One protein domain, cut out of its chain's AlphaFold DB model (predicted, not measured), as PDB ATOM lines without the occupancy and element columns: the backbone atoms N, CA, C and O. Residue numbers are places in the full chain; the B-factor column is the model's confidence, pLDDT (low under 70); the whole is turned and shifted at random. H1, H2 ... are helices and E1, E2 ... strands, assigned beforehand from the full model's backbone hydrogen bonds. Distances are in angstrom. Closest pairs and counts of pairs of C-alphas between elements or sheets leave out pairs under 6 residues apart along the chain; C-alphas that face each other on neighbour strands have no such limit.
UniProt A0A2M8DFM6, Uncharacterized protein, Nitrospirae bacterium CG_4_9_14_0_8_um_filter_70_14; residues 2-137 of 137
ATOM      1  N   GLN A   2     264.409 189.418 182.067       86.31
ATOM      2  CA  GLN A   2     263.826 190.032 180.861       86.31
ATOM      3  C   GLN A   2     262.744 189.192 180.166       86.31
ATOM      4  O   GLN A   2     261.657 189.696 179.898       86.31
ATOM      5  N   GLU A   3     263.009 187.909 179.920       89.19
ATOM      6  CA  GLU A   3     262.037 187.013 179.285       89.19
ATOM      7  C   GLU A   3     260.771 186.817 180.134       89.19
ATOM      8  O   GLU A   3     259.665 186.889 179.605       89.19
ATOM      9  N   LYS A   4     260.912 186.676 181.462       89.25
ATOM     10  CA  LYS A   4     259.770 186.561 182.386       89.25
ATOM     11  C   LYS A   4     258.893 187.816 182.347       89.25
ATOM     12  O   LYS A   4     257.679 187.710 182.201       89.25
ATOM     13  N   ILE A   5     259.507 189.001 182.416       90.25
ATOM     14  CA  ILE A   5     258.784 190.281 182.333       90.25
ATOM     15  C   ILE A   5     258.101 190.441 180.974       90.25
ATOM     16  O   ILE A   5     256.959 190.889 180.926       90.25
ATOM     17  N   LYS A   6     258.745 190.020 179.879       91.31
ATOM     18  CA  LYS A   6     258.136 190.037 178.544       91.31
ATOM     19  C   LYS A   6     256.886 189.156 178.478       91.31
ATOM     20  O   LYS A   6     255.854 189.621 178.012       91.31
ATOM     21  N   VAL A   7     256.950 187.926 178.991       93.56
ATOM     22  CA  VAL A   7     255.793 187.014 179.032       93.56
ATOM     23  C   VAL A   7     254.642 187.612 179.845       93.56
ATOM     24  O   VAL A   7     253.497 187.577 179.398       93.56
ATOM     25  N   LEU A   8     254.938 188.200 181.006       93.44
ATOM     26  CA  LEU A   8     253.931 188.846 181.855       93.44
ATOM     27  C   LEU A   8     253.338 190.096 181.195       93.44
ATOM     28  O   LEU A   8     252.138 190.337 181.302       93.44
ATOM     29  N   TYR A   9     254.150 190.873 180.481       93.25
ATOM     30  CA  TYR A   9     253.669 192.008 179.701       93.25
ATOM     31  C   TYR A   9     252.753 191.558 178.557       93.25
ATOM     32  O   TYR A   9     251.686 192.135 178.364       93.25
ATOM     33  N   ASP A  10     253.100 190.490 177.842       94.12
ATOM     34  CA  ASP A  10     252.244 189.937 176.791       94.12
ATOM     35  C   ASP A  10     250.921 189.391 177.365       94.12
ATOM     36  O   ASP A  10     249.860 189.595 176.771       94.12
ATOM     37  N   GLU A  11     250.950 188.742 178.539       94.19
ATOM     38  CA  GLU A  11     249.750 188.322 179.286       94.19
ATOM     39  C   GLU A  11     248.870 189.535 179.639       94.19
ATOM     40  O   GLU A  11     247.668 189.540 179.363       94.19
ATOM     41  N   TRP A  12     249.482 190.606 180.150       94.25
ATOM     42  CA  TRP A  12     248.810 191.868 180.461       94.25
ATOM     43  C   TRP A  12     248.156 192.518 179.234       94.25
ATOM     44  O   TRP A  12     247.022 193.013 179.304       94.25
ATOM     45  N   GLN A  13     248.836 192.500 178.083       92.69
ATOM     46  CA  GLN A  13     248.298 193.058 176.841       92.69
ATOM     47  C   GLN A  13     247.093 192.261 176.333       92.69
ATOM     48  O   GLN A  13     246.096 192.865 175.932       92.69
ATOM     49  N   ARG A  14     247.119 190.926 176.441       91.75
ATOM     50  CA  ARG A  14     245.977 190.062 176.085       91.75
ATOM     51  C   ARG A  14     244.745 190.290 176.959       91.75
ATOM     52  O   ARG A  14     243.642 190.001 176.507       91.75
ATOM     53  N   GLY A  15     244.912 190.858 178.157       78.88
ATOM     54  CA  GLY A  15     243.802 191.308 179.002       78.88
ATOM     55  C   GLY A  15     242.858 192.295 178.298       78.88
ATOM     56  O   GLY A  15     241.701 192.406 178.688       78.88
ATOM     57  N   GLY A  16     243.295 192.962 177.224       78.62
ATOM     58  CA  GLY A  16     242.452 193.776 176.346       78.62
ATOM     59  C   GLY A  16     241.966 195.074 176.996       78.62
ATOM     60  O   GLY A  16     242.461 196.147 176.672       78.62
ATOM     61  N   GLY A  17     240.991 194.983 177.906       88.94
ATOM     62  CA  GLY A  17     240.338 196.123 178.553       88.94
ATOM     63  C   GLY A  17     240.831 196.409 179.974       88.94
ATOM     64  O   GLY A  17     241.237 195.500 180.698       88.94
ATOM     65  N   LEU A  18     240.709 197.675 180.393       91.00
ATOM     66  CA  LEU A  18     241.068 198.154 181.739       91.00
ATOM     67  C   LEU A  18     240.451 197.286 182.840       91.00
ATOM     68  O   LEU A  18     241.145 196.825 183.739       91.00
ATOM     69  N   ARG A  19     239.161 196.954 182.709       93.12
ATOM     70  CA  ARG A  19     238.470 196.159 183.727       93.12
ATOM     71  C   ARG A  19     238.942 194.709 183.799       93.12
ATOM     72  O   ARG A  19     238.992 194.128 184.876       93.12
ATOM     73  N   THR A  20     239.308 194.118 182.666       94.25
ATOM     74  CA  THR A  20     239.899 192.775 182.636       94.25
ATOM     75  C   THR A  20     241.293 192.788 183.254       94.25
ATOM     76  O   THR A  20     241.637 191.874 183.995       94.25
ATOM     77  N   ARG A  21     242.082 193.840 183.011       95.81
ATOM     78  CA  ARG A  21     243.378 194.041 183.669       95.81
ATOM     79  C   ARG A  21     243.224 194.209 185.180       95.81
ATOM     80  O   ARG A  21     243.971 193.579 185.917       95.81
ATOM     81  N   ASP A  22     242.204 194.928 185.651       96.31
ATOM     82  CA  ASP A  22     241.899 194.990 187.086       96.31
ATOM     83  C   ASP A  22     241.619 193.588 187.669       96.31
ATOM     84  O   ASP A  22     242.118 193.249 188.742       96.31
ATOM     85  N   ARG A  23     240.876 192.733 186.942       95.31
ATOM     86  CA  ARG A  23     240.647 191.328 187.338       95.31
ATOM     87  C   ARG A  23     241.947 190.523 187.406       95.31
ATOM     88  O   ARG A  23     242.108 189.725 188.331       95.31
ATOM     89  N   LEU A  24     242.863 190.722 186.452       95.56
ATOM     90  CA  LEU A  24     244.177 190.067 186.452       95.56
ATOM     91  C   LEU A  24     244.977 190.438 187.703       95.56
ATOM     92  O   LEU A  24     245.530 189.545 188.344       95.56
ATOM     93  N   VAL A  25     244.992 191.721 188.080       95.44
ATOM     94  CA  VAL A  25     245.647 192.192 189.312       95.44
ATOM     95  C   VAL A  25     245.045 191.501 190.533       95.44
ATOM     96  O   VAL A  25     245.776 190.854 191.281       95.44
ATOM     97  N   ALA A  26     243.721 191.558 190.710       94.38
ATOM     98  CA  ALA A  26     243.070 190.983 191.890       94.38
ATOM     99  C   ALA A  26     243.314 189.468 192.015       94.38
ATOM    100  O   ALA A  26     243.661 188.968 193.083       94.38
ATOM    101  N   THR A  27     243.220 188.744 190.897       93.44
ATOM    102  CA  THR A  27     243.462 187.293 190.851       93.44
ATOM    103  C   THR A  27     244.919 186.954 191.171       93.44
ATOM    104  O   THR A  27     245.206 186.004 191.911       93.44
ATOM    105  N   ALA A  28     245.866 187.737 190.641       92.31
ATOM    106  CA  ALA A  28     247.287 187.567 190.925       92.31
ATOM    107  C   ALA A  28     247.588 187.780 192.415       92.31
ATOM    108  O   ALA A  28     248.349 187.004 192.987       92.31
ATOM    109  N   LEU A  29     246.917 188.741 193.054       90.81
ATOM    110  CA  LEU A  29     247.000 189.007 194.494       90.81
ATOM    111  C   LEU A  29     246.280 187.958 195.362       90.81
ATOM    112  O   LEU A  29     246.441 187.964 196.574       90.81
ATOM    113  N   GLY A  30     245.532 187.017 194.771       89.94
ATOM    114  CA  GLY A  30     244.854 185.934 195.511       89.94
ATOM    115  C   GLY A  30     243.399 186.197 195.847       89.94
ATOM    116  O   GLY A  30     242.809 185.442 196.617       89.94
ATOM    117  N   GLY A  31     242.815 187.228 195.247       91.75
ATOM    118  CA  GLY A  31     241.383 187.452 195.285       91.75
ATOM    119  C   GLY A  31     240.636 186.508 194.344       91.75
ATOM    120  O   GLY A  31     241.073 186.240 193.224       91.75
ATOM    121  N   GLU A  32     239.474 186.042 194.784       93.56
ATOM    122  CA  GLU A  32     238.478 185.386 193.942       93.56
ATOM    123  C   GLU A  32     237.556 186.465 193.355       93.56
ATOM    124  O   GLU A  32     236.822 187.134 194.086       93.56
ATOM    125  N   VAL A  33     237.598 186.670 192.035       92.44
ATOM    126  CA  VAL A  33     236.699 187.621 191.364       92.44
ATOM    127  C   VAL A  33     235.348 186.952 191.114       92.44
ATOM    128  O   VAL A  33     235.270 185.966 190.385       92.44
ATOM    129  N   VAL A  34     234.280 187.529 191.663       92.31
ATOM    130  CA  VAL A  34     232.903 187.038 191.521       92.31
ATOM    131  C   VAL A  34     232.016 188.081 190.843       92.31
ATOM    132  O   VAL A  34     232.104 189.278 191.116       92.31
ATOM    133  N   GLU A  35     231.127 187.631 189.960       86.38
ATOM    134  CA  GLU A  35     230.107 188.489 189.350       86.38
ATOM    135  C   GLU A  35     228.858 188.475 190.238       86.38
ATOM    136  O   GLU A  35     228.090 187.513 190.228       86.38
ATOM    137  N   ALA A  36     228.650 189.528 191.031       76.75
ATOM    138  CA  ALA A  36     227.507 189.634 191.934       76.75
ATOM    139  C   ALA A  36     226.759 190.951 191.706       76.75
ATOM    140  O   ALA A  36     227.336 192.032 191.765       76.75
ATOM    141  N   GLY A  37     225.452 190.873 191.438       69.00
ATOM    142  CA  GLY A  37     224.588 192.061 191.397       69.00
ATOM    143  C   GLY A  37     224.903 193.084 190.295       69.00
ATOM    144  O   GLY A  37     224.510 194.238 190.421       69.00
ATOM    145  N   GLY A  38     225.592 192.685 189.220       79.06
ATOM    146  CA  GLY A  38     225.883 193.549 188.067       79.06
ATOM    147  C   GLY A  38     227.207 194.319 188.133       79.06
ATOM    148  O   GLY A  38     227.544 194.997 187.164       79.06
ATOM    149  N   ALA A  39     227.982 194.180 189.213       84.00
ATOM    150  CA  ALA A  39     229.345 194.698 189.310       84.00
ATOM    151  C   ALA A  39     230.311 193.590 189.769       84.00
ATOM    152  O   ALA A  39     229.974 192.822 190.673       84.00
ATOM    153  N   PRO A  40     231.517 193.483 189.182       90.56
ATOM    154  CA  PRO A  40     232.498 192.508 189.640       90.56
ATOM    155  C   PRO A  40     232.971 192.871 191.048       90.56
ATOM    156  O   PRO A  40     233.284 194.032 191.331       90.56
ATOM    157  N   ARG A  41     233.043 191.867 191.916       93.69
ATOM    158  CA  ARG A  41     233.525 191.958 193.297       93.69
ATOM    159  C   ARG A  41     234.729 191.048 193.481       93.69
ATOM    160  O   ARG A  41     234.939 190.129 192.692       93.69
ATOM    161  N   VAL A  42     235.519 191.313 194.508       93.19
ATOM    162  CA  VAL A  42     236.654 190.477 194.898       93.19
ATOM    163  C   VAL A  42     236.418 189.979 196.307       93.19
ATOM    164  O   VAL A  42     236.151 190.775 197.208       93.19
ATOM    165  N   ARG A  43     236.538 188.667 196.487       92.31
ATOM    166  CA  ARG A  43     236.605 188.024 197.792       92.31
ATOM    167  C   ARG A  43     238.059 187.740 198.135       92.31
ATOM    168  O   ARG A  43     238.765 187.102 197.354       92.31
ATOM    169  N   TRP A  44     238.504 188.211 199.292       90.00
ATOM    170  CA  TRP A  44     239.875 188.022 199.758       90.00
ATOM    171  C   TRP A  44     239.935 186.916 200.811       90.00
ATOM    172  O   TRP A  44     239.095 186.848 201.705       90.00
ATOM    173  N   HIS A  45     240.951 186.056 200.715       82.12
ATOM    174  CA  HIS A  45     241.167 184.941 201.648       82.12
ATOM    175  C   HIS A  45     242.314 185.192 202.642       82.12
ATOM    176  O   HIS A  45     242.668 184.300 203.407       82.12
ATOM    177  N   HIS A  46     242.901 186.393 202.623       72.44
ATOM    178  CA  HIS A  46     244.015 186.789 203.483       72.44
ATOM    179  C   HIS A  46     243.524 187.570 204.708       72.44
ATOM    180  O   HIS A  46     242.643 188.425 204.594       72.44
ATOM    181  N   GLU A  47     244.112 187.293 205.874       66.69
ATOM    182  CA  GLU A  47     243.837 188.045 207.102       66.69
ATOM    183  C   GLU A  47     244.252 189.518 206.938       66.69
ATOM    184  O   GLU A  47     245.282 189.823 206.346       66.69
ATOM    185  N   GLY A  48     243.431 190.447 207.441       69.88
ATOM    186  CA  GLY A  48     243.685 191.893 207.357       69.88
ATOM    187  C   GLY A  48     243.096 192.604 206.130       69.88
ATOM    188  O   GLY A  48     243.061 193.835 206.113       69.88
ATOM    189  N   LEU A  49     242.569 191.872 205.142       74.25
ATOM    190  CA  LEU A  49     241.798 192.444 204.031       74.25
ATOM    191  C   LEU A  49     240.290 192.402 204.308       74.25
ATOM    192  O   LEU A  49     239.796 191.591 205.092       74.25
ATOM    193  N   VAL A  50     239.540 193.290 203.649       77.50
ATOM    194  CA  VAL A  50     238.071 193.254 203.690       77.50
ATOM    195  C   VAL A  50     237.616 191.935 203.052       77.50
ATOM    196  O   VAL A  50     238.056 191.650 201.948       77.50
ATOM    197  N   PRO A  51     236.737 191.128 203.671       82.69
ATOM    198  CA  PRO A  51     236.384 189.812 203.128       82.69
ATOM    199  C   PRO A  51     235.808 189.861 201.710       82.69
ATOM    200  O   PRO A  51     236.051 188.959 200.912       82.69
ATOM    201  N   GLU A  52     235.056 190.917 201.389       89.12
ATOM    202  CA  GLU A  52     234.500 191.137 200.058       89.12
ATOM    203  C   GLU A  52     234.353 192.636 199.756       89.12
ATOM    204  O   GLU A  52     233.751 193.380 200.533       89.12
ATOM    205  N   GLU A  53     234.851 193.080 198.606       92.25
ATOM    206  CA  GLU A  53     234.746 194.465 198.131       92.25
ATOM    207  C   GLU A  53     234.384 194.524 196.641       92.25
ATOM    208  O   GLU A  53     234.465 193.525 195.926       92.25
ATOM    209  N   GLU A  54     233.962 195.690 196.150       93.50
ATOM    210  CA  GLU A  54     233.887 195.905 194.701       93.50
ATOM    211  C   GLU A  54     235.283 195.790 194.092       93.50
ATOM    212  O   GLU A  54     236.260 196.213 194.704       93.50
ATOM    213  N   LEU A  55     235.391 195.227 192.883       94.38
ATOM    214  CA  LEU A  55     236.688 195.066 192.236       94.38
ATOM    215  C   LEU A  55     237.364 196.446 192.098       94.38
ATOM    216  O   LEU A  55     236.805 197.329 191.434       94.38
ATOM    217  N   PRO A  56     238.554 196.657 192.679       95.00
ATOM    218  CA  PRO A  56     239.193 197.966 192.634       95.00
ATOM    219  C   PRO A  56     239.570 198.366 191.210       95.00
ATOM    220  O   PRO A  56     239.682 197.533 190.308       95.00
ATOM    221  N   THR A  57     239.751 199.660 190.989       95.62
ATOM    222  CA  THR A  57     240.005 200.238 189.661       95.62
ATOM    223  C   THR A  57     241.492 200.482 189.428       95.62
ATOM    224  O   THR A  57     241.902 201.578 189.040       95.62
ATOM    225  N   TYR A  58     242.308 199.455 189.683       95.94
ATOM    226  CA  TYR A  58     243.775 199.513 189.712       95.94
ATOM    227  C   TYR A  58     244.392 200.232 188.508       95.94
ATOM    228  O   TYR A  58     245.306 201.034 188.656       95.94
ATOM    229  N   THR A  59     243.881 199.990 187.303       94.38
ATOM    230  CA  THR A  59     244.440 200.570 186.073       94.38
ATOM    231  C   THR A  59     244.184 202.069 185.900       94.38
ATOM    232  O   THR A  59     244.825 202.705 185.063       94.38
ATOM    233  N   THR A  60     243.267 202.654 186.675       93.38
ATOM    234  CA  THR A  60     242.856 204.064 186.531       93.38
ATOM    235  C   THR A  60     242.920 204.879 187.818       93.38
ATOM    236  O   THR A  60     243.022 206.105 187.749       93.38
ATOM    237  N   ASN A  61     242.884 204.228 188.980       94.38
ATOM    238  CA  ASN A  61     242.925 204.864 190.287       94.38
ATOM    239  C   ASN A  61     244.282 204.612 190.947       94.38
ATOM    240  O   ASN A  61     244.659 203.478 191.234       94.38
ATOM    241  N   LEU A  62     245.009 205.699 191.205       92.06
ATOM    242  CA  LEU A  62     246.360 205.640 191.753       92.06
ATOM    243  C   LEU A  62     246.407 205.024 193.159       92.06
ATOM    244  O   LEU A  62     247.355 204.310 193.467       92.06
ATOM    245  N   ASN A  63     245.387 205.263 193.987       95.12
ATOM    246  CA  ASN A  63     245.335 204.734 195.349       95.12
ATOM    247  C   ASN A  63     245.087 203.222 195.342       95.12
ATOM    248  O   ASN A  63     245.744 202.491 196.079       95.12
ATOM    249  N   ASP A  64     244.197 202.746 194.465       95.38
ATOM    250  CA  ASP A  64     243.975 201.309 194.279       95.38
ATOM    251  C   ASP A  64     245.258 200.628 193.789       95.38
ATOM    252  O   ASP A  64     245.649 199.584 194.309       95.38
ATOM    253  N   ALA A  65     245.947 201.237 192.817       94.50
ATOM    254  CA  ALA A  65     247.199 200.722 192.272       94.50
ATOM    255  C   ALA A  65     248.340 200.702 193.306       94.50
ATOM    256  O   ALA A  65     249.128 199.761 193.335       94.50
ATOM    257  N   ALA A  66     248.431 201.728 194.158       91.62
ATOM    258  CA  ALA A  66     249.392 201.773 195.257       91.62
ATOM    259  C   ALA A  66     249.111 200.665 196.281       91.62
ATOM    260  O   ALA A  66     250.010 199.897 196.599       91.62
ATOM    261  N   ARG A  67     247.845 200.486 196.684       92.38
ATOM    262  CA  ARG A  67     247.441 199.384 197.566       92.38
ATOM    263  C   ARG A  67     247.787 198.012 196.976       92.38
ATOM    264  O   ARG A  67     248.231 197.133 197.703       92.38
ATOM    265  N   ALA A  68     247.600 197.823 195.669       92.31
ATOM    266  CA  ALA A  68     247.989 196.583 194.993       92.31
ATOM    267  C   ALA A  68     249.504 196.333 195.053       92.31
ATOM    268  O   ALA A  68     249.924 195.193 195.235       92.31
ATOM    269  N   MET A  69     250.319 197.384 194.914       90.25
ATOM    270  CA  MET A  69     251.772 197.290 195.070       90.25
ATOM    271  C   MET A  69     252.153 196.900 196.496       90.25
ATOM    272  O   MET A  69     252.959 195.992 196.649       90.25
ATOM    273  N   ASP A  70     251.538 197.511 197.511       88.69
ATOM    274  CA  ASP A  70     251.801 197.185 198.918       88.69
ATOM    275  C   ASP A  70     251.449 195.720 199.229       88.69
ATOM    276  O   ASP A  70     252.243 195.002 199.830       88.69
ATOM    277  N   GLN A  71     250.304 195.235 198.732       86.88
ATOM    278  CA  GLN A  71     249.905 193.826 198.866       86.88
ATOM    279  C   GLN A  71     250.850 192.868 198.128       86.88
ATOM    280  O   GLN A  71     251.083 191.747 198.577       86.88
ATOM    281  N   ALA A  72     251.398 193.288 196.986       86.56
ATOM    282  CA  ALA A  72     252.379 192.497 196.250       86.56
ATOM    283  C   ALA A  72     253.779 192.540 196.893       86.56
ATOM    284  O   ALA A  72     254.554 191.595 196.722       86.56
ATOM    285  N   TRP A  73     254.106 193.614 197.626       75.62
ATOM    286  CA  TRP A  73     255.437 193.904 198.168       75.62
ATOM    287  C   TRP A  73     255.898 192.887 199.216       75.62
ATOM    288  O   TRP A  73     257.079 192.547 199.247       75.62
ATOM    289  N   GLU A  74     254.972 192.284 199.972       64.81
ATOM    290  CA  GLU A  74     255.268 191.176 200.901       64.81
ATOM    291  C   GLU A  74     255.884 189.933 200.211       64.81
ATOM    292  O   GLU A  74     256.171 188.921 200.847       64.81
ATOM    293  N   GLY A  75     256.041 189.926 198.883       55.19
ATOM    294  CA  GLY A  75     256.684 188.855 198.122       55.19
ATOM    295  C   GLY A  75     258.029 189.161 197.479       55.19
ATOM    296  O   GLY A  75     258.522 188.294 196.766       55.19
ATOM    297  N   VAL A  76     258.566 190.374 197.625       54.78
ATOM    298  CA  VAL A  76     259.454 190.950 196.597       54.78
ATOM    299  C   VAL A  76     260.830 191.374 197.084       54.78
ATOM    300  O   VAL A  76     261.721 191.493 196.243       54.78
ATOM    301  N   GLU A  77     261.043 191.561 198.390       51.41
ATOM    302  CA  GLU A  77     262.343 192.024 198.910       51.41
ATOM    303  C   GLU A  77     263.536 191.166 198.434       51.41
ATOM    304  O   GLU A  77     264.662 191.651 198.401       51.41
ATOM    305  N   GLU A  78     263.291 189.942 197.955       56.00
ATOM    306  CA  GLU A  78     264.315 189.011 197.478       56.00
ATOM    307  C   GLU A  78     264.552 188.988 195.948       56.00
ATOM    308  O   GLU A  78     265.528 188.381 195.509       56.00
ATOM    309  N   ALA A  79     263.707 189.606 195.102       58.88
ATOM    310  CA  ALA A  79     263.699 189.305 193.655       58.88
ATOM    311  C   ALA A  79     264.293 190.377 192.715       58.88
ATOM    312  O   ALA A  79     265.007 190.009 191.781       58.88
ATOM    313  N   ALA A  80     263.942 191.661 192.883       67.81
ATOM    314  CA  ALA A  80     264.464 192.812 192.119       67.81
ATOM    315  C   ALA A  80     263.725 194.108 192.517       67.81
ATOM    316  O   ALA A  80     262.492 194.132 192.440       67.81
ATOM    317  N   PRO A  81     264.420 195.214 192.842       80.00
ATOM    318  CA  PRO A  81     263.792 196.529 192.937       80.00
ATOM    319  C   PRO A  81     263.026 196.927 191.666       80.00
ATOM    320  O   PRO A  81     263.492 196.711 190.544       80.00
ATOM    321  N   VAL A  82     261.870 197.574 191.848       85.06
ATOM    322  CA  VAL A  82     261.075 198.152 190.753       85.06
ATOM    323  C   VAL A  82     261.002 199.659 190.864       85.06
ATOM    324  O   VAL A  82     260.763 200.214 191.936       85.06
ATOM    325  N   ARG A  83     261.164 200.328 189.724       87.00
ATOM    326  CA  ARG A  83     260.987 201.772 189.585       87.00
ATOM    327  C   ARG A  83     259.905 202.054 188.560       87.00
ATOM    328  O   ARG A  83     259.840 201.412 187.518       87.00
ATOM    329  N   ILE A  84     259.061 203.033 188.860       87.25
ATOM    330  CA  ILE A  84     258.040 203.519 187.934       87.25
ATOM    331  C   ILE A  84     258.430 204.942 187.575       87.25
ATOM    332  O   ILE A  84     258.381 205.839 188.416       87.25
ATOM    333  N   LEU A  85     258.872 205.127 186.336       87.38
ATOM    334  CA  LEU A  85     259.329 206.409 185.823       87.38
ATOM    335  C   LEU A  85     258.246 206.987 184.931       87.38
ATOM    336  O   LEU A  85     257.961 206.436 183.874       87.38
ATOM    337  N   CYS A  86     257.658 208.102 185.353       85.75
ATOM    338  CA  CYS A  86     256.677 208.834 184.563       85.75
ATOM    339  C   CYS A  86     257.301 210.115 184.023       85.75
ATOM    340  O   CYS A  86     257.573 211.050 184.778       85.75
ATOM    341  N   GLN A  87     257.503 210.173 182.710       75.56
ATOM    342  CA  GLN A  87     257.870 211.409 182.040       75.56
ATOM    343  C   GLN A  87     256.633 212.302 181.956       75.56
ATOM    344  O   GLN A  87     255.592 211.928 181.419       75.56
ATOM    345  N   ARG A  88     256.742 213.500 182.528       68.19
ATOM    346  CA  ARG A  88     255.801 214.587 182.265       68.19
ATOM    347  C   ARG A  88     256.458 215.494 181.245       68.19
ATOM    348  O   ARG A  88     257.503 216.064 181.543       68.19
ATOM    349  N   ASP A  89     255.858 215.624 180.067       66.06
ATOM    350  CA  ASP A  89     256.285 216.651 179.124       66.06
ATOM    351  C   ASP A  89     255.957 218.028 179.735       66.06
ATOM    352  O   ASP A  89     254.778 218.333 179.959       66.06
ATOM    353  N   PRO A  90     256.967 218.868 180.031       64.38
ATOM    354  CA  PRO A  90     256.739 220.190 180.605       64.38
ATOM    355  C   PRO A  90     255.922 221.108 179.682       64.38
ATOM    356  O   PRO A  90     255.272 222.031 180.170       64.38
ATOM    357  N   ASN A  91     255.900 220.842 178.371       70.19
ATOM    358  CA  ASN A  91     255.116 221.595 177.389       70.19
ATOM    359  C   ASN A  91     253.672 221.091 177.264       70.19
ATOM    360  O   ASN A  91     252.812 221.801 176.745       70.19
ATOM    361  N   HIS A  92     253.380 219.894 177.778       64.19
ATOM    362  CA  HIS A  92     252.051 219.293 177.749       64.19
ATOM    363  C   HIS A  92     251.645 218.824 179.156       64.19
ATOM    364  O   HIS A  92     251.497 217.629 179.403       64.19
ATOM    365  N   PRO A  93     251.355 219.755 180.089       59.53
ATOM    366  CA  PRO A  93     251.063 219.439 181.494       59.53
ATOM    367  C   PRO A  93     249.787 218.603 181.704       59.53
ATOM    368  O   PRO A  93     249.525 218.132 182.808       59.53
ATOM    369  N   ARG A  94     248.975 218.430 180.653       58.66
ATOM    370  CA  ARG A  94     247.775 217.579 180.645       58.66
ATOM    371  C   ARG A  94     247.983 216.232 179.952       58.66
ATOM    372  O   ARG A  94     247.038 215.444 179.917       58.66
ATOM    373  N   GLN A  95     249.162 215.963 179.390       58.88
ATOM    374  CA  GLN A  95     249.462 214.667 178.796       58.88
ATOM    375  C   GLN A  95     249.396 213.604 179.897       58.88
ATOM    376  O   GLN A  95     250.168 213.618 180.856       58.88
ATOM    377  N   ARG A  96     248.414 212.705 179.788       53.66
ATOM    378  CA  ARG A  96     248.341 211.523 180.643       53.66
ATOM    379  C   ARG A  96     249.353 210.499 180.131       53.66
ATOM    380  O   ARG A  96     249.245 210.075 178.988       53.66
ATOM    381  N   GLY A  97     250.295 210.151 181.008       61.69
ATOM    382  CA  GLY A  97     251.089 208.923 180.998       61.69
ATOM    383  C   GLY A  97     252.066 208.734 179.850       61.69
ATOM    384  O   GLY A  97     251.722 208.232 178.786       61.69
ATOM    385  N   ASP A  98     253.323 209.028 180.159       76.88
ATOM    386  CA  ASP A  98     254.482 208.384 179.556       76.88
ATOM    387  C   ASP A  98     255.243 207.673 180.687       76.88
ATOM    388  O   ASP A  98     256.275 208.139 181.171       76.88
ATOM    389  N   CYS A  99     254.619 206.623 181.233       88.00
ATOM    390  CA  CYS A  99     255.153 205.886 182.376       88.00
ATOM    391  C   CYS A  99     255.753 204.559 181.926       88.00
ATOM    392  O   CYS A  99     255.101 203.810 181.210       88.00
ATOM    393  N   LEU A 100     256.953 204.223 182.380       90.94
ATOM    394  CA  LEU A 100     257.558 202.909 182.179       90.94
ATOM    395  C   LEU A 100     257.884 202.273 183.530       90.94
ATOM    396  O   LEU A 100     258.159 202.967 184.510       90.94
ATOM    397  N   VAL A 101     257.819 200.946 183.577       91.25
ATOM    398  CA  VAL A 101     258.191 200.151 184.749       91.25
ATOM    399  C   VAL A 101     259.540 199.502 184.474       91.25
ATOM    400  O   VAL A 101     259.667 198.756 183.497       91.25
ATOM    401  N   GLU A 102     260.517 199.776 185.331       91.19
ATOM    402  CA  GLU A 102     261.856 199.194 185.299       91.19
ATOM    403  C   GLU A 102     262.036 198.179 186.416       91.19
ATOM    404  O   GLU A 102     261.690 198.444 187.567       91.19
ATOM    405  N   TRP A 103     262.651 197.056 186.075       88.44
ATOM    406  CA  TRP A 103     263.036 195.993 186.994       88.44
ATOM    407  C   TRP A 103     264.549 195.908 187.054       88.44
ATOM    408  O   TRP A 103     265.181 195.757 186.009       88.44
ATOM    409  N   TRP A 104     265.110 195.961 188.254       86.75
ATOM    410  CA  TRP A 104     266.549 195.985 188.500       86.75
ATOM    411  C   TRP A 104     266.975 194.689 189.204       86.75
ATOM    412  O   TRP A 104     267.026 194.660 190.427       86.75
ATOM    413  N   PRO A 105     267.196 193.570 188.487       79.25
ATOM    414  CA  PRO A 105     267.658 192.322 189.106       79.25
ATOM    415  C   PRO A 105     269.048 192.432 189.751       79.25
ATOM    416  O   PRO A 105     269.349 191.664 190.659       79.25
ATOM    417  N   ASP A 106     269.875 193.367 189.287       81.69
ATOM    418  CA  ASP A 106     271.189 193.694 189.837       81.69
ATOM    419  C   ASP A 106     271.509 195.185 189.591       81.69
ATOM    420  O   ASP A 106     270.683 195.923 189.045       81.69
ATOM    421  N   GLU A 107     272.673 195.659 190.050       79.38
ATOM    422  CA  GLU A 107     273.058 197.080 189.972       79.38
ATOM    423  C   GLU A 107     273.377 197.563 188.545       79.38
ATOM    424  O   GLU A 107     273.306 198.764 188.277       79.38
ATOM    425  N   GLU A 108     273.707 196.656 187.622       80.31
ATOM    426  CA  GLU A 108     274.200 196.989 186.278       80.31
ATOM    427  C   GLU A 108     273.148 196.752 185.184       80.31
ATOM    428  O   GLU A 108     273.152 197.424 184.149       80.31
ATOM    429  N   ASN A 109     272.216 195.825 185.410       81.81
ATOM    430  CA  ASN A 109     271.215 195.404 184.442       81.81
ATOM    431  C   ASN A 109     269.812 195.813 184.885       81.81
ATOM    432  O   ASN A 109     269.376 195.532 185.999       81.81
ATOM    433  N   HIS A 110     269.051 196.388 183.954       87.25
ATOM    434  CA  HIS A 110     267.630 196.648 184.155       87.25
ATOM    435  C   HIS A 110     266.799 196.220 182.945       87.25
ATOM    436  O   HIS A 110     267.269 196.150 181.809       87.25
ATOM    437  N   VAL A 111     265.529 195.928 183.207       88.19
ATOM    438  CA  VAL A 111     264.525 195.591 182.199       88.19
ATOM    439  C   VAL A 111     263.422 196.630 182.264       88.19
ATOM    440  O   VAL A 111     262.693 196.692 183.252       88.19
ATOM    441  N   ALA A 112     263.269 197.412 181.199       89.56
ATOM    442  CA  ALA A 112     262.174 198.359 181.053       89.56
ATOM    443  C   ALA A 112     261.031 197.759 180.224       89.56
ATOM    444  O   ALA A 112     261.239 197.112 179.195       89.56
ATOM    445  N   THR A 113     259.808 197.994 180.675       89.00
ATOM    446  CA  THR A 113     258.589 197.722 179.903       89.00
ATOM    447  C   THR A 113     258.316 198.826 178.879       89.00
ATOM    448  O   THR A 113     258.811 199.946 179.032       89.00
ATOM    449  N   PRO A 114     257.502 198.558 177.840       89.25
ATOM    450  CA  PRO A 114     256.930 199.628 177.034       89.25
ATOM    451  C   PRO A 114     256.063 200.571 177.879       89.25
ATOM    452  O   PRO A 114     255.634 200.240 178.984       89.25
ATOM    453  N   ARG A 115     255.781 201.750 177.325       89.12
ATOM    454  CA  ARG A 115     255.094 202.840 178.024       89.12
ATOM    455  C   ARG A 115     253.624 202.515 178.317       89.12
ATOM    456  O   ARG A 115     252.925 201.946 177.480       89.12
ATOM    457  N   PHE A 116     253.163 202.937 179.488       89.88
ATOM    458  CA  PHE A 116     251.790 202.863 179.976       89.88
ATOM    459  C   PHE A 116     251.117 204.234 179.918       89.88
ATOM    460  O   PHE A 116     251.764 205.269 180.103       89.88
ATOM    461  N   ALA A 117     249.795 204.231 179.735       86.00
ATOM    462  CA  ALA A 117     248.998 205.444 179.566       86.00
ATOM    463  C   ALA A 117     248.782 206.221 180.875       86.00
ATOM    464  O   ALA A 117     248.234 207.327 180.871       86.00
ATOM    465  N   SER A 118     249.189 205.663 182.019       88.94
ATOM    466  CA  SER A 118     249.176 206.351 183.308       88.94
ATOM    467  C   SER A 118     250.098 205.689 184.332       88.94
ATOM    468  O   SER A 118     250.498 204.534 184.184       88.94
ATOM    469  N   GLU A 119     250.387 206.417 185.413       90.31
ATOM    470  CA  GLU A 119     251.100 205.868 186.570       90.31
ATOM    471  C   GLU A 119     250.300 204.754 187.255       90.31
ATOM    472  O   GLU A 119     250.881 203.755 187.672       90.31
ATOM    473  N   ALA A 120     248.971 204.899 187.334       92.94
ATOM    474  CA  ALA A 120     248.089 203.880 187.900       92.94
ATOM    475  C   ALA A 120     248.211 202.563 187.123       92.94
ATOM    476  O   ALA A 120     248.431 201.513 187.717       92.94
ATOM    477  N   GLU A 121     248.177 202.625 185.790       93.31
ATOM    478  CA  GLU A 121     248.350 201.444 184.946       93.31
ATOM    479  C   GLU A 121     249.742 200.810 185.104       93.31
ATOM    480  O   GLU A 121     249.841 199.590 185.233       93.31
ATOM    481  N   GLY A 122     250.805 201.620 185.169       93.12
ATOM    482  CA  GLY A 122     252.160 201.125 185.428       93.12
ATOM    483  C   GLY A 122     252.287 200.427 186.788       93.12
ATOM    484  O   GLY A 122     252.836 199.329 186.874       93.12
ATOM    485  N   ARG A 123     251.720 201.015 187.850       93.38
ATOM    486  CA  ARG A 123     251.667 200.413 189.198       93.38
ATOM    487  C   ARG A 123     250.851 199.125 189.218       93.38
ATOM    488  O   ARG A 123     251.289 198.140 189.800       93.38
ATOM    489  N   ALA A 124     249.703 199.107 188.546       95.31
ATOM    490  CA  ALA A 124     248.857 197.925 188.444       95.31
ATOM    491  C   ALA A 124     249.581 196.769 187.733       95.31
ATOM    492  O   ALA A 124     249.553 195.637 188.217       95.31
ATOM    493  N   PHE A 125     250.286 197.055 186.632       94.75
ATOM    494  CA  PHE A 125     251.118 196.057 185.963       94.75
ATOM    495  C   PHE A 125     252.242 195.550 186.874       94.75
ATOM    496  O   PHE A 125     252.459 194.341 186.953       94.75
ATOM    497  N   ALA A 126     252.945 196.448 187.568       92.62
ATOM    498  CA  ALA A 126     254.019 196.068 188.479       92.62
ATOM    499  C   ALA A 126     253.511 195.137 189.596       92.62
ATOM    500  O   ALA A 126     254.092 194.073 189.803       92.62
ATOM    501  N   ALA A 127     252.377 195.463 190.226       92.50
ATOM    502  CA  ALA A 127     251.737 194.621 191.238       92.50
ATOM    503  C   ALA A 127     251.346 193.238 190.688       92.50
ATOM    504  O   ALA A 127     251.643 192.212 191.300       92.50
ATOM    505  N   PHE A 128     250.732 193.199 189.499       93.94
ATOM    506  CA  PHE A 128     250.411 191.952 188.804       93.94
ATOM    507  C   PHE A 128     251.662 191.100 188.557       93.94
ATOM    508  O   PHE A 128     251.682 189.912 188.889       93.94
ATOM    509  N   ALA A 129     252.715 191.697 187.997       92.06
ATOM    510  CA  ALA A 129     253.947 190.996 187.674       92.06
ATOM    511  C   ALA A 129     254.635 190.455 188.935       92.06
ATOM    512  O   ALA A 129     255.030 189.292 188.949       92.06
ATOM    513  N   PHE A 130     254.701 191.244 190.010       88.62
ATOM    514  CA  PHE A 130     255.233 190.802 191.300       88.62
ATOM    515  C   PHE A 130     254.493 189.587 191.848       88.62
ATOM    516  O   PHE A 130     255.101 188.552 192.129       88.62
ATOM    517  N   ALA A 131     253.170 189.688 191.950       88.69
ATOM    518  CA  ALA A 131     252.355 188.629 192.521       88.69
ATOM    519  C   ALA A 131     252.430 187.334 191.686       88.69
ATOM    520  O   ALA A 131     252.443 186.228 192.234       88.69
ATOM    521  N   ARG A 132     252.554 187.450 190.356       88.50
ATOM    522  CA  ARG A 132     252.759 186.304 189.455       88.50
ATOM    523  C   ARG A 132     254.149 185.690 189.590       88.50
ATOM    524  O   ARG A 132     254.238 184.465 189.614       88.50
ATOM    525  N   LEU A 133     255.204 186.500 189.691       85.19
ATOM    526  CA  LEU A 133     256.576 186.014 189.867       85.19
ATOM    527  C   LEU A 133     256.737 185.247 191.185       85.19
ATOM    528  O   LEU A 133     257.326 184.171 191.164       85.19
ATOM    529  N   LYS A 134     256.146 185.732 192.288       77.25
ATOM    530  CA  LYS A 134     256.170 185.048 193.596       77.25
ATOM    531  C   LYS A 134     255.579 183.639 193.528       77.25
ATOM    532  O   LYS A 134     256.114 182.718 194.120       77.25
ATOM    533  N   ARG A 135     254.477 183.453 192.796       68.50
ATOM    534  CA  ARG A 135     253.792 182.149 192.674       68.50
ATOM    535  C   ARG A 135     254.504 181.140 191.770       68.50
ATOM    536  O   ARG A 135     254.079 179.991 191.712       68.50
ATOM    537  N   GLN A 136     255.500 181.579 191.005       62.12
ATOM    538  CA  GLN A 136     256.291 180.723 190.115       62.12
ATOM    539  C   GLN A 136     257.648 180.327 190.718       62.12
ATOM    540  O   GLN A 136     258.364 179.550 190.084       62.12
ATOM    541  N   ALA A 137     258.016 180.900 191.868       53.72
ATOM    542  CA  ALA A 137     259.212 180.572 192.639       53.72
ATOM    543  C   ALA A 137     258.881 179.504 193.690       53.72
ATOM    544  O   ALA A 137     259.751 178.635 193.907       53.72
TER     545      ALA A 137
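What this domain is: This is residues 2 to 137 of the 137 residues of an uncharacterized protein of Nitrospirae bacterium CG_4_9_14_0_8_um_filter_70_14 (UniProt A0A2M8DFM6). A core of helices stands between two small antiparallel sheets, the three-stranded E1 E2 E3 at one end of the longest axis and the two-stranded hairpin E4 E5 toward the other. H4 lies in the middle of the core, with H2 and H3 running beside it in a triangle and H1 crossing it slantwise; H2 packs on E1 and E2, and H4 packs on E4 and E5. The printed part has 136 residues, with four named helices and five named strands in the order H1 H2 E1 E2 E3 H3 E4 E5 H4, and its class is mixed, helices and strands. It is compact, with a radius of gyration of the C-alphas of 15.0 A and spans of 44 by 38 by 27 A.

Where its parts are: H1, residues 2 to 14, begins with C-alpha 2 at (263.826, 190.032, 180.861) and is 18.5 A long. H2 is residues 18 to 28, 15.3 A. E1, residues 32 to 36, E2, residues 39 to 43, and E3, residues 52 to 54, follow. H3, residues 62 to 73, is 16.2 A long. E4, residues 82 to 87, starts with C-alpha 82 at (261.075, 198.152, 190.753), and E5 is residues 98 to 103. H4, residues 119 to 134, is 22.6 A long and ends with C-alpha 134 at (256.170, 185.048, 193.596).

How they stand to each other: H4 is the hub, touching H1, H2 and H3. H3 touches it at a shallow tilt of 19 degrees, the same way, with the C-alphas of Leu 62 and Ala 120 closest at 4.6 A. H2 touches it at a shallow tilt of 30 degrees, the same way, with the C-alphas of Val 25 and Phe 128 closest at 4.8 A. H1 touches residues 125 to 129 of H4 alone, at a steep tilt of 60 degrees, opposite ways; the closest C-alphas are those of Leu 8 and Ala 129, 6.2 A. The closest C-alphas of H4 and E5 are those of Glu 119 and Cys 99, 5.8 A. E4 and E5 are an antiparallel hairpin, with N 87 and O 98 at 2.8 A, within hydrogen-bond range. E1, E2 and E3 form a meander, each strand the antiparallel neighbour of the one before; N 34 and O 41 are 2.9 A apart, and N 42 and O 53 2.8 A, both within range. H2 is on this sheet at a height of 9.8 A, over E1 and E2, making two layers, a helix on one face of a sheet. In H1, H2, H3 and H4 every O i to N i+4 pair is within hydrogen-bond range.

The domain as a whole: The C-alphas farthest apart, those of Gly 37 and Glu 108, are 50.1 A apart. The printed part has no cut. The link from E5 to H4, 15 residues, is long; within it residues 111 to 112 pair antiparallel with residues 102 to 103 of E5. The mean pLDDT of the printed part is 84.6, and 22 residues are under 70, among them residues 74 to 80 and 92 to 97.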